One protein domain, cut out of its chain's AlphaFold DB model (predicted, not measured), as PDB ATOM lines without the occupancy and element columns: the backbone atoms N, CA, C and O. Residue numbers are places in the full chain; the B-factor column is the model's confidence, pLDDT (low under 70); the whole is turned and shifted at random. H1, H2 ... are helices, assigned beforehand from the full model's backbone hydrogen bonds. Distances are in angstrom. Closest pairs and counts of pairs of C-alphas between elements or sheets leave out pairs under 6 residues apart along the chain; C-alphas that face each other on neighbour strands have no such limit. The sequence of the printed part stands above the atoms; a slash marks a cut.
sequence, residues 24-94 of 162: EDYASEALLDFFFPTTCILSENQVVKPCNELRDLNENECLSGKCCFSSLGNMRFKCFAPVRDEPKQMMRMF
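This is residues 24 to 94 of the 162 residues of an uncharacterized protein of Rhinopithecus bieti (UniProt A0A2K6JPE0). With little regular structure, the domain is a head of looping chain, with H2 at its edge, and two helices at the other end, H1 and H3, which meet where H1 ends; residues 24 to 32 of H1 stick out. The printed part has 71 residues, 27 of them in H1, H2 and H3, in that order, with no named strand: all helix. It is only just loose, close to compact, with radius of gyration of the C-alphas 13.6 A and spans 37 by 29 by 16 A.

H1, residues 24 to 35, touches H3, residues 86 to 94, with residues 34 to 35 alone; the closest C-alphas, of Phe 35 and Gln 89, are 5.9 A apart. Their lines are only just about perpendicular, at 72 degrees. H2, residues 59 to 64, is apart from both. Residues 38 to 39 pair antiparallel with 83 to 84, and 68 to 69 with 79 to 80. In H1, H2 and H3 every O i to N i+4 pair is within hydrogen-bond range.

H1 runs 16.4 A from C-alpha 24 at (195.710, -4.312, 7.630), H2 8.6 A, and H3 12.2 A to C-alpha 94 at (183.113, -19.233, -7.683).

The farthest C-alphas, of Glu 24 and Asn 74, are 40.8 A apart. Both links are long; the printed part has no cut. Model pLDDT is under 70 at 26 residues, among them 41 to 48.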
ATOM      1  N   GLU A  24     196.154  -2.914   7.546       71.75
ATOM      2  CA  GLU A  24     195.710  -4.312   7.630       71.75
ATOM      3  C   GLU A  24     194.239  -4.460   8.048       71.75
ATOM      4  O   GLU A  24     193.539  -5.334   7.527       71.75
ATOM      5  N   ASP A  25     193.736  -3.582   8.918       73.00
ATOM      6  CA  ASP A  25     192.339  -3.616   9.362       73.00
ATOM      7  C   ASP A  25     191.401  -3.246   8.210       73.00
ATOM      8  O   ASP A  25     190.442  -3.962   7.931       73.00
ATOM      9  N   TYR A  26     191.747  -2.209   7.442       74.06
ATOM     10  CA  TYR A  26     190.993  -1.845   6.238       74.06
ATOM     11  C   TYR A  26     191.030  -2.937   5.171       74.06
ATOM     12  O   TYR A  26     190.019  -3.215   4.526       74.06
ATOM     13  N   ALA A  27     192.192  -3.560   4.959       76.88
ATOM     14  CA  ALA A  27     192.333  -4.615   3.963       76.88
ATOM     15  C   ALA A  27     191.509  -5.854   4.335       76.88
ATOM     16  O   ALA A  27     190.847  -6.440   3.477       76.88
ATOM     17  N   SER A  28     191.523  -6.246   5.610       74.31
ATOM     18  CA  SER A  28     190.745  -7.386   6.097       74.31
ATOM     19  C   SER A  28     189.240  -7.106   6.078       74.31
ATOM     20  O   SER A  28     188.481  -7.961   5.623       74.31
ATOM     21  N   GLU A  29     188.810  -5.901   6.458       76.94
ATOM     22  CA  GLU A  29     187.409  -5.475   6.381       76.94
ATOM     23  C   GLU A  29     186.912  -5.449   4.926       76.94
ATOM     24  O   GLU A  29     185.891  -6.060   4.606       76.94
ATOM     25  N   ALA A  30     187.697  -4.886   4.003       77.06
ATOM     26  CA  ALA A  30     187.369  -4.876   2.578       77.06
ATOM     27  C   ALA A  30     187.299  -6.287   1.965       77.06
ATOM     28  O   ALA A  30     186.455  -6.559   1.107       77.06
ATOM     29  N   LEU A  31     188.169  -7.208   2.397       78.56
ATOM     30  CA  LEU A  31     188.109  -8.608   1.971       78.56
ATOM     31  C   LEU A  31     186.844  -9.295   2.498       78.56
ATOM     32  O   LEU A  31     186.191 -10.024   1.748       78.56
ATOM     33  N   LEU A  32     186.472  -9.054   3.755       75.06
ATOM     34  CA  LEU A  32     185.248  -9.605   4.333       75.06
ATOM     35  C   LEU A  32     184.003  -9.087   3.608       75.06
ATOM     36  O   LEU A  32     183.164  -9.901   3.226       75.06
ATOM     37  N   ASP A  33     183.926  -7.790   3.316       74.69
ATOM     38  CA  ASP A  33     182.820  -7.195   2.554       74.69
ATOM     39  C   ASP A  33     182.752  -7.720   1.111       74.69
ATOM     40  O   ASP A  33     181.677  -7.871   0.511       74.69
ATOM     41  N   PHE A  34     183.907  -8.052   0.528       75.25
ATOM     42  CA  PHE A  34     183.960  -8.677  -0.783       75.25
ATOM     43  C   PHE A  34     183.404 -10.109  -0.753       75.25
ATOM     44  O   PHE A  34     182.580 -10.463  -1.603       75.25
ATOM     45  N   PHE A  35     183.824 -10.933   0.207       72.69
ATOM     46  CA  PHE A  35     183.424 -12.342   0.282       72.69
ATOM     47  C   PHE A  35     182.036 -12.563   0.875       72.69
ATOM     48  O   PHE A  35     181.367 -13.526   0.505       72.69
ATOM     49  N   PHE A  36     181.586 -11.670   1.747       70.38
ATOM     50  CA  PHE A  36     180.305 -11.747   2.435       70.38
ATOM     51  C   PHE A  36     179.490 -10.482   2.152       70.38
ATOM     52  O   PHE A  36     179.280  -9.680   3.061       70.38
ATOM     53  N   PRO A  37     179.018 -10.285   0.905       70.31
ATOM     54  CA  PRO A  37     178.143  -9.168   0.599       70.31
ATOM     55  C   PRO A  37     176.901  -9.236   1.484       70.31
ATOM     56  O   PRO A  37     176.159 -10.225   1.485       70.31
ATOM     57  N   THR A  38     176.686  -8.165   2.229       72.31
ATOM     58  CA  THR A  38     175.458  -7.950   2.972       72.31
ATOM     59  C   THR A  38     174.547  -7.023   2.177       72.31
ATOM     60  O   THR A  38     175.011  -6.186   1.394       72.31
ATOM     61  N   THR A  39     173.236  -7.191   2.321       71.62
ATOM     62  CA  THR A  39     172.260  -6.309   1.685       71.62
ATOM     63  C   THR A  39     171.181  -5.852   2.644       71.62
ATOM     64  O   THR A  39     170.807  -6.525   3.603       71.62
ATOM     65  N   CYS A  40     170.658  -4.669   2.335       71.44
ATOM     66  CA  CYS A  40     169.472  -4.109   2.966       71.44
ATOM     67  C   CYS A  40     168.181  -4.491   2.233       71.44
ATOM     68  O   CYS A  40     167.132  -3.910   2.500       71.44
ATOM     69  N   ILE A  41     168.244  -5.430   1.283       66.56
ATOM     70  CA  ILE A  41     167.082  -5.850   0.503       66.56
ATOM     71  C   ILE A  41     166.470  -7.053   1.201       66.56
ATOM     72  O   ILE A  41     167.074  -8.119   1.285       66.56
ATOM     73  N   LEU A  42     165.254  -6.874   1.702       63.12
ATOM     74  CA  LEU A  42     164.537  -7.957   2.345       63.12
ATOM     75  C   LEU A  42     163.950  -8.895   1.289       63.12
ATOM     76  O   LEU A  42     163.091  -8.491   0.507       63.12
ATOM     77  N   SER A  43     164.396 -10.152   1.281       57.59
ATOM     78  CA  SER A  43     163.706 -11.200   0.533       57.59
ATOM     79  C   SER A  43     162.437 -11.598   1.286       57.59
ATOM     80  O   SER A  43     162.454 -11.778   2.507       57.59
ATOM     81  N   GLU A  44     161.333 -11.748   0.557       50.75
ATOM     82  CA  GLU A  44     160.049 -12.183   1.106       50.75
ATOM     83  C   GLU A  44     160.246 -13.517   1.862       50.75
ATOM     84  O   GLU A  44     160.827 -14.458   1.319       50.75
ATOM     85  N   ASN A  45     159.812 -13.576   3.131       52.41
ATOM     86  CA  ASN A  45     159.906 -14.716   4.068       52.41
ATOM     87  C   ASN A  45     161.208 -14.923   4.872       52.41
ATOM     88  O   ASN A  45     161.355 -15.968   5.510       52.41
ATOM     89  N   GLN A  46     162.135 -13.964   4.930       59.16
ATOM     90  CA  GLN A  46     163.303 -14.100   5.814       59.16
ATOM     91  C   GLN A  46     163.052 -13.574   7.237       59.16
ATOM     92  O   GLN A  46     162.563 -12.463   7.442       59.16
ATOM     93  N   VAL A  47     163.416 -14.384   8.240       58.75
ATOM     94  CA  VAL A  47     163.381 -14.005   9.661       58.75
ATOM     95  C   VAL A  47     164.546 -13.059   9.941       58.75
ATOM     96  O   VAL A  47     165.684 -13.483  10.145       58.75
ATOM     97  N   VAL A  48     164.258 -11.763   9.924       65.88
ATOM     98  CA  VAL A  48     165.244 -10.710  10.180       65.88
ATOM     99  C   VAL A  48     165.515 -10.584  11.678       65.88
ATOM    100  O   VAL A  48     164.599 -10.676  12.498       65.88
ATOM    101  N   LYS A  49     166.776 -10.347  12.041       70.94
ATOM    102  CA  LYS A  49     167.170 -10.041  13.419       70.94
ATOM    103  C   LYS A  49     167.199  -8.521  13.627       70.94
ATOM    104  O   LYS A  49     167.599  -7.797  12.708       70.94
ATOM    105  N   PRO A  50     166.796  -8.028  14.809       70.88
ATOM    106  CA  PRO A  50     166.962  -6.619  15.141       70.88
ATOM    107  C   PRO A  50     168.459  -6.286  15.187       70.88
ATOM    108  O   PRO A  50     169.255  -7.108  15.642       70.88
ATOM    109  N   CYS A  51     168.846  -5.110  14.684       73.31
ATOM    110  CA  CYS A  51     170.259  -4.720  14.678       73.31
ATOM    111  C   CYS A  51     170.767  -4.341  16.076       73.31
ATOM    112  O   CYS A  51     171.905  -4.627  16.422       73.31
ATOM    113  N   ASN A  52     169.888  -3.745  16.886       68.31
ATOM    114  CA  ASN A  52     170.123  -3.386  18.281       68.31
ATOM    115  C   ASN A  52     168.935  -3.836  19.141       68.31
ATOM    116  O   ASN A  52     167.837  -4.061  18.630       68.31
ATOM    117  N   GLU A  53     169.129  -3.926  20.459       65.44
ATOM    118  CA  GLU A  53     168.036  -4.197  21.412       65.44
ATOM    119  C   GLU A  53     166.936  -3.115  21.365       65.44
ATOM    120  O   GLU A  53     165.769  -3.385  21.658       65.44
ATOM    121  N   LEU A  54     167.297  -1.905  20.922       57.97
ATOM    122  CA  LEU A  54     166.411  -0.758  20.732       57.97
ATOM    123  C   LEU A  54     165.688  -0.845  19.377       57.97
ATOM    124  O   LEU A  54     166.301  -0.773  18.313       57.97
ATOM    125  N   ARG A  55     164.360  -0.989  19.426       59.66
ATOM    126  CA  ARG A  55     163.493  -1.231  18.254       59.66
ATOM    127  C   ARG A  55     163.178   0.014  17.413       59.66
ATOM    128  O   ARG A  55     162.781  -0.140  16.257       59.66
ATOM    129  N   ASP A  56     163.403   1.209  17.962       63.72
ATOM    130  CA  ASP A  56     162.932   2.496  17.424       63.72
ATOM    131  C   ASP A  56     164.054   3.543  17.291       63.72
ATOM    132  O   ASP A  56     163.874   4.713  17.614       63.72
ATOM    133  N   LEU A  57     165.235   3.122  16.835       65.62
ATOM    134  CA  LEU A  57     166.326   4.050  16.520       65.62
ATOM    135  C   LEU A  57     165.969   4.927  15.310       65.62
ATOM    136  O   LEU A  57     165.318   4.461  14.365       65.62
ATOM    137  N   ASN A  58     166.420   6.184  15.331       74.62
ATOM    138  CA  ASN A  58     166.295   7.074  14.179       74.62
ATOM    139  C   ASN A  58     167.079   6.516  12.978       74.62
ATOM    140  O   ASN A  58     168.031   5.748  13.126       74.62
ATOM    141  N   GLU A  59     166.690   6.927  11.770       71.12
ATOM    142  CA  GLU A  59     167.311   6.475  10.516       71.12
ATOM    143  C   GLU A  59     168.835   6.672  10.517       71.12
ATOM    144  O   GLU A  59     169.591   5.758  10.193       71.12
ATOM    145  N   ASN A  60     169.291   7.841  10.963       72.94
ATOM    146  CA  ASN A  60     170.706   8.195  11.028       72.94
ATOM    147  C   ASN A  60     171.496   7.371  12.061       72.94
ATOM    148  O   ASN A  60     172.596   6.914  11.756       72.94
ATOM    149  N   GLU A  61     170.940   7.121  13.246       77.44
ATOM    150  CA  GLU A  61     171.557   6.260  14.264       77.44
ATOM    151  C   GLU A  61     171.634   4.800  13.804       77.44
ATOM    152  O   GLU A  61     172.637   4.127  14.037       77.44
ATOM    153  N   CYS A  62     170.610   4.320  13.094       76.00
ATOM    154  CA  CYS A  62     170.597   2.980  12.517       76.00
ATOM    155  C   CYS A  62     171.694   2.817  11.449       76.00
ATOM    156  O   CYS A  62     172.494   1.881  11.510       76.00
ATOM    157  N   LEU A  63     171.781   3.756  10.502       74.31
ATOM    158  CA  LEU A  63     172.790   3.723   9.438       74.31
ATOM    159  C   LEU A  63     174.213   3.881   9.992       74.31
ATOM    160  O   LEU A  63     175.127   3.189   9.542       74.31
ATOM    161  N   SER A  64     174.396   4.713  11.024       74.88
ATOM    162  CA  SER A  64     175.681   4.853  11.721       74.88
ATOM    163  C   SER A  64     176.150   3.543  12.365       74.88
ATOM    164  O   SER A  64     177.353   3.344  12.529       74.88
ATOM    165  N   GLY A  65     175.225   2.646  12.716       71.00
ATOM    166  CA  GLY A  65     175.514   1.314  13.248       71.00
ATOM    167  C   GLY A  65     175.838   0.251  12.191       71.00
ATOM    168  O   GLY A  65     175.887  -0.925  12.541       71.00
ATOM    169  N   LYS A  66     176.025   0.623  10.912       73.88
ATOM    170  CA  LYS A  66     176.126  -0.311   9.765       73.88
ATOM    171  C   LYS A  66     174.889  -1.219   9.623       73.88
ATOM    172  O   LYS A  66     174.975  -2.339   9.117       73.88
ATOM    173  N   CYS A  67     173.733  -0.734  10.077       78.50
ATOM    174  CA  CYS A  67     172.451  -1.421   9.990       78.50
ATOM    175  C   CYS A  67     171.616  -0.893   8.819       78.50
ATOM    176  O   CYS A  67     171.901   0.159   8.249       78.50
ATOM    177  N   CYS A  68     170.543  -1.603   8.485       79.56
ATOM    178  CA  CYS A  68     169.611  -1.200   7.442       79.56
ATOM    179  C   CYS A  68     168.335  -0.615   8.046       79.56
ATOM    180  O   CYS A  68     167.764  -1.175   8.986       79.56
ATOM    181  N   PHE A  69     167.858   0.488   7.471       77.19
ATOM    182  CA  PHE A  69     166.584   1.100   7.833       77.19
ATOM    183  C   PHE A  69     165.506   0.737   6.809       77.19
ATOM    184  O   PHE A  69     165.732   0.804   5.601       77.19
ATOM    185  N   SER A  70     164.322   0.355   7.282       72.25
ATOM    186  CA  SER A  70     163.141   0.164   6.446       72.25
ATOM    187  C   SER A  70     161.985   0.989   6.989       72.25
ATOM    188  O   SER A  70     161.545   0.813   8.124       72.25
ATOM    189  N   SER A  71     161.452   1.862   6.135       65.25
ATOM    190  CA  SER A  71     160.218   2.608   6.398       65.25
ATOM    191  C   SER A  71     158.955   1.805   6.042       65.25
ATOM    192  O   SER A  71     157.844   2.327   6.147       65.25
ATOM    193  N   LEU A  72     159.095   0.557   5.577       62.56
ATOM    194  CA  LEU A  72     157.967  -0.253   5.124       62.56
ATOM    195  C   LEU A  72     157.192  -0.784   6.343       62.56
ATOM    196  O   LEU A  72     157.684  -1.642   7.074       62.56
ATOM    197  N   GLY A  73     155.972  -0.280   6.556       53.81
ATOM    198  CA  GLY A  73     155.140  -0.496   7.756       53.81
ATOM    199  C   GLY A  73     154.704  -1.937   8.067       53.81
ATOM    200  O   GLY A  73     153.912  -2.146   8.979       53.81
ATOM    201  N   ASN A  74     155.223  -2.930   7.344       56.03
ATOM    202  CA  ASN A  74     154.922  -4.349   7.534       56.03
ATOM    203  C   ASN A  74     155.918  -5.059   8.480       56.03
ATOM    204  O   ASN A  74     155.754  -6.245   8.760       56.03
ATOM    205  N   MET A  75     156.950  -4.365   8.975       62.06
ATOM    206  CA  MET A  75     157.979  -4.922   9.867       62.06
ATOM    207  C   MET A  75     157.791  -4.457  11.318       62.06
ATOM    208  O   MET A  75     157.429  -3.313  11.575       62.06
ATOM    209  N   ARG A  76     158.072  -5.341  12.292       63.09
ATOM    210  CA  ARG A  76     157.948  -5.045  13.740       63.09
ATOM    211  C   ARG A  76     158.999  -4.059  14.273       63.09
ATOM    212  O   ARG A  76     158.868  -3.606  15.405       63.09
ATOM    213  N   PHE A  77     160.048  -3.788  13.506       68.25
ATOM    214  CA  PHE A  77     161.143  -2.878  13.842       68.25
ATOM    215  C   PHE A  77     161.612  -2.176  12.567       68.25
ATOM    216  O   PHE A  77     161.620  -2.779  11.494       68.25
ATOM    217  N   LYS A  78     161.994  -0.900  12.692       72.62
ATOM    218  CA  LYS A  78     162.436  -0.070  11.558       72.62
ATOM    219  C   LYS A  78     163.918  -0.257  11.228       72.62
ATOM    220  O   LYS A  78     164.319  -0.040  10.090       72.62
ATOM    221  N   CYS A  79     164.717  -0.687  12.205       75.56
ATOM    222  CA  CYS A  79     166.153  -0.916  12.064       75.56
ATOM    223  C   CYS A  79     166.482  -2.410  12.174       75.56
ATOM    224  O   CYS A  79     166.175  -3.050  13.183       75.56
ATOM    225  N   PHE A  80     167.117  -2.976  11.151       76.56
ATOM    226  CA  PHE A  80     167.411  -4.405  11.062       76.56
ATOM    227  C   PHE A  80     168.860  -4.668  10.654       76.56
ATOM    228  O   PHE A  80     169.506  -3.834  10.018       76.56
ATOM    229  N   ALA A  81     169.384  -5.826  11.061       75.62
ATOM    230  CA  ALA A  81     170.731  -6.231  10.680       75.62
ATOM    231  C   ALA A  81     170.777  -6.546   9.174       75.62
ATOM    232  O   ALA A  81     169.857  -7.204   8.675       75.62
ATOM    233  N   PRO A  82     171.824  -6.111   8.454       75.44
ATOM    234  CA  PRO A  82     171.939  -6.363   7.028       75.44
ATOM    235  C   PRO A  82     172.002  -7.875   6.783       75.44
ATOM    236  O   PRO A  82     172.663  -8.625   7.509       75.44
ATOM    237  N   VAL A  83     171.261  -8.337   5.784       69.81
ATOM    238  CA  VAL A  83     171.084  -9.765   5.530       69.81
ATOM    239  C   VAL A  83     172.232 -10.279   4.668       69.81
ATOM    240  O   VAL A  83     172.719  -9.575   3.785       69.81
ATOM    241  N   ARG A  84     172.703 -11.504   4.929       67.62
ATOM    242  CA  ARG A  84     173.731 -12.131   4.092       67.62
ATOM    243  C   ARG A  84     173.122 -12.670   2.806       67.62
ATOM    244  O   ARG A  84     172.255 -13.541   2.845       67.62
ATOM    245  N   ASP A  85     173.649 -12.213   1.676       68.06
ATOM    246  CA  ASP A  85     173.303 -12.760   0.369       68.06
ATOM    247  C   ASP A  85     174.126 -14.028   0.091       68.06
ATOM    248  O   ASP A  85     175.134 -13.995  -0.623       68.06
ATOM    249  N   GLU A  86     173.680 -15.173   0.606       68.12
ATOM    250  CA  GLU A  86     174.286 -16.481   0.309       68.12
ATOM    251  C   GLU A  86     174.490 -16.760  -1.200       68.12
ATOM    252  O   GLU A  86     175.596 -17.162  -1.584       68.12
ATOM    253  N   PRO A  87     173.516 -16.502  -2.109       67.00
ATOM    254  CA  PRO A  87     173.721 -16.789  -3.532       67.00
ATOM    255  C   PRO A  87     174.766 -15.867  -4.177       67.00
ATOM    256  O   PRO A  87     175.557 -16.298  -5.019       67.00
ATOM    257  N   LYS A  88     174.817 -14.592  -3.774       70.25
ATOM    258  CA  LYS A  88     175.762 -13.608  -4.323       70.25
ATOM    259  C   LYS A  88     177.181 -13.856  -3.821       70.25
ATOM    260  O   LYS A  88     178.137 -13.721  -4.587       70.25
ATOM    261  N   GLN A  89     177.311 -14.272  -2.563       72.75
ATOM    262  CA  GLN A  89     178.559 -14.762  -1.989       72.75
ATOM    263  C   GLN A  89     179.113 -15.951  -2.788       72.75
ATOM    264  O   GLN A  89     180.286 -15.945  -3.174       72.75
ATOM    265  N   MET A  90     178.272 -16.947  -3.081       73.25
ATOM    266  CA  MET A  90     178.690 -18.137  -3.822       73.25
ATOM    267  C   MET A  90     179.208 -17.778  -5.221       73.25
ATOM    268  O   MET A  90     180.256 -18.271  -5.635       73.25
ATOM    269  N   MET A  91     178.539 -16.852  -5.913       76.19
ATOM    270  CA  MET A  91     178.965 -16.368  -7.230       76.19
ATOM    271  C   MET A  91     180.321 -15.647  -7.195       76.19
ATOM    272  O   MET A  91     181.134 -15.847  -8.099       76.19
ATOM    273  N   ARG A  92     180.605 -14.839  -6.160       79.69
ATOM    274  CA  ARG A  92     181.904 -14.152  -6.013       79.69
ATOM    275  C   ARG A  92     183.047 -15.133  -5.742       79.69
ATOM    276  O   ARG A  92     184.084 -15.050  -6.399       79.69
ATOM    277  N   MET A  93     182.840 -16.090  -4.835       79.06
ATOM    278  CA  MET A  93     183.811 -17.156  -4.547       79.06
ATOM    279  C   MET A  93     184.080 -18.027  -5.777       79.06
ATOM    280  O   MET A  93     185.232 -18.294  -6.121       79.06
ATOM    281  N   PHE A  94     183.015 -18.424  -6.474       84.19
ATOM    282  CA  PHE A  94     183.113 -19.233  -7.683       84.19
ATOM    283  C   PHE A  94     183.819 -18.486  -8.818       84.19
ATOM    284  O   PHE A  94     184.693 -19.051  -9.470       84.19
TER     285      PHE A  94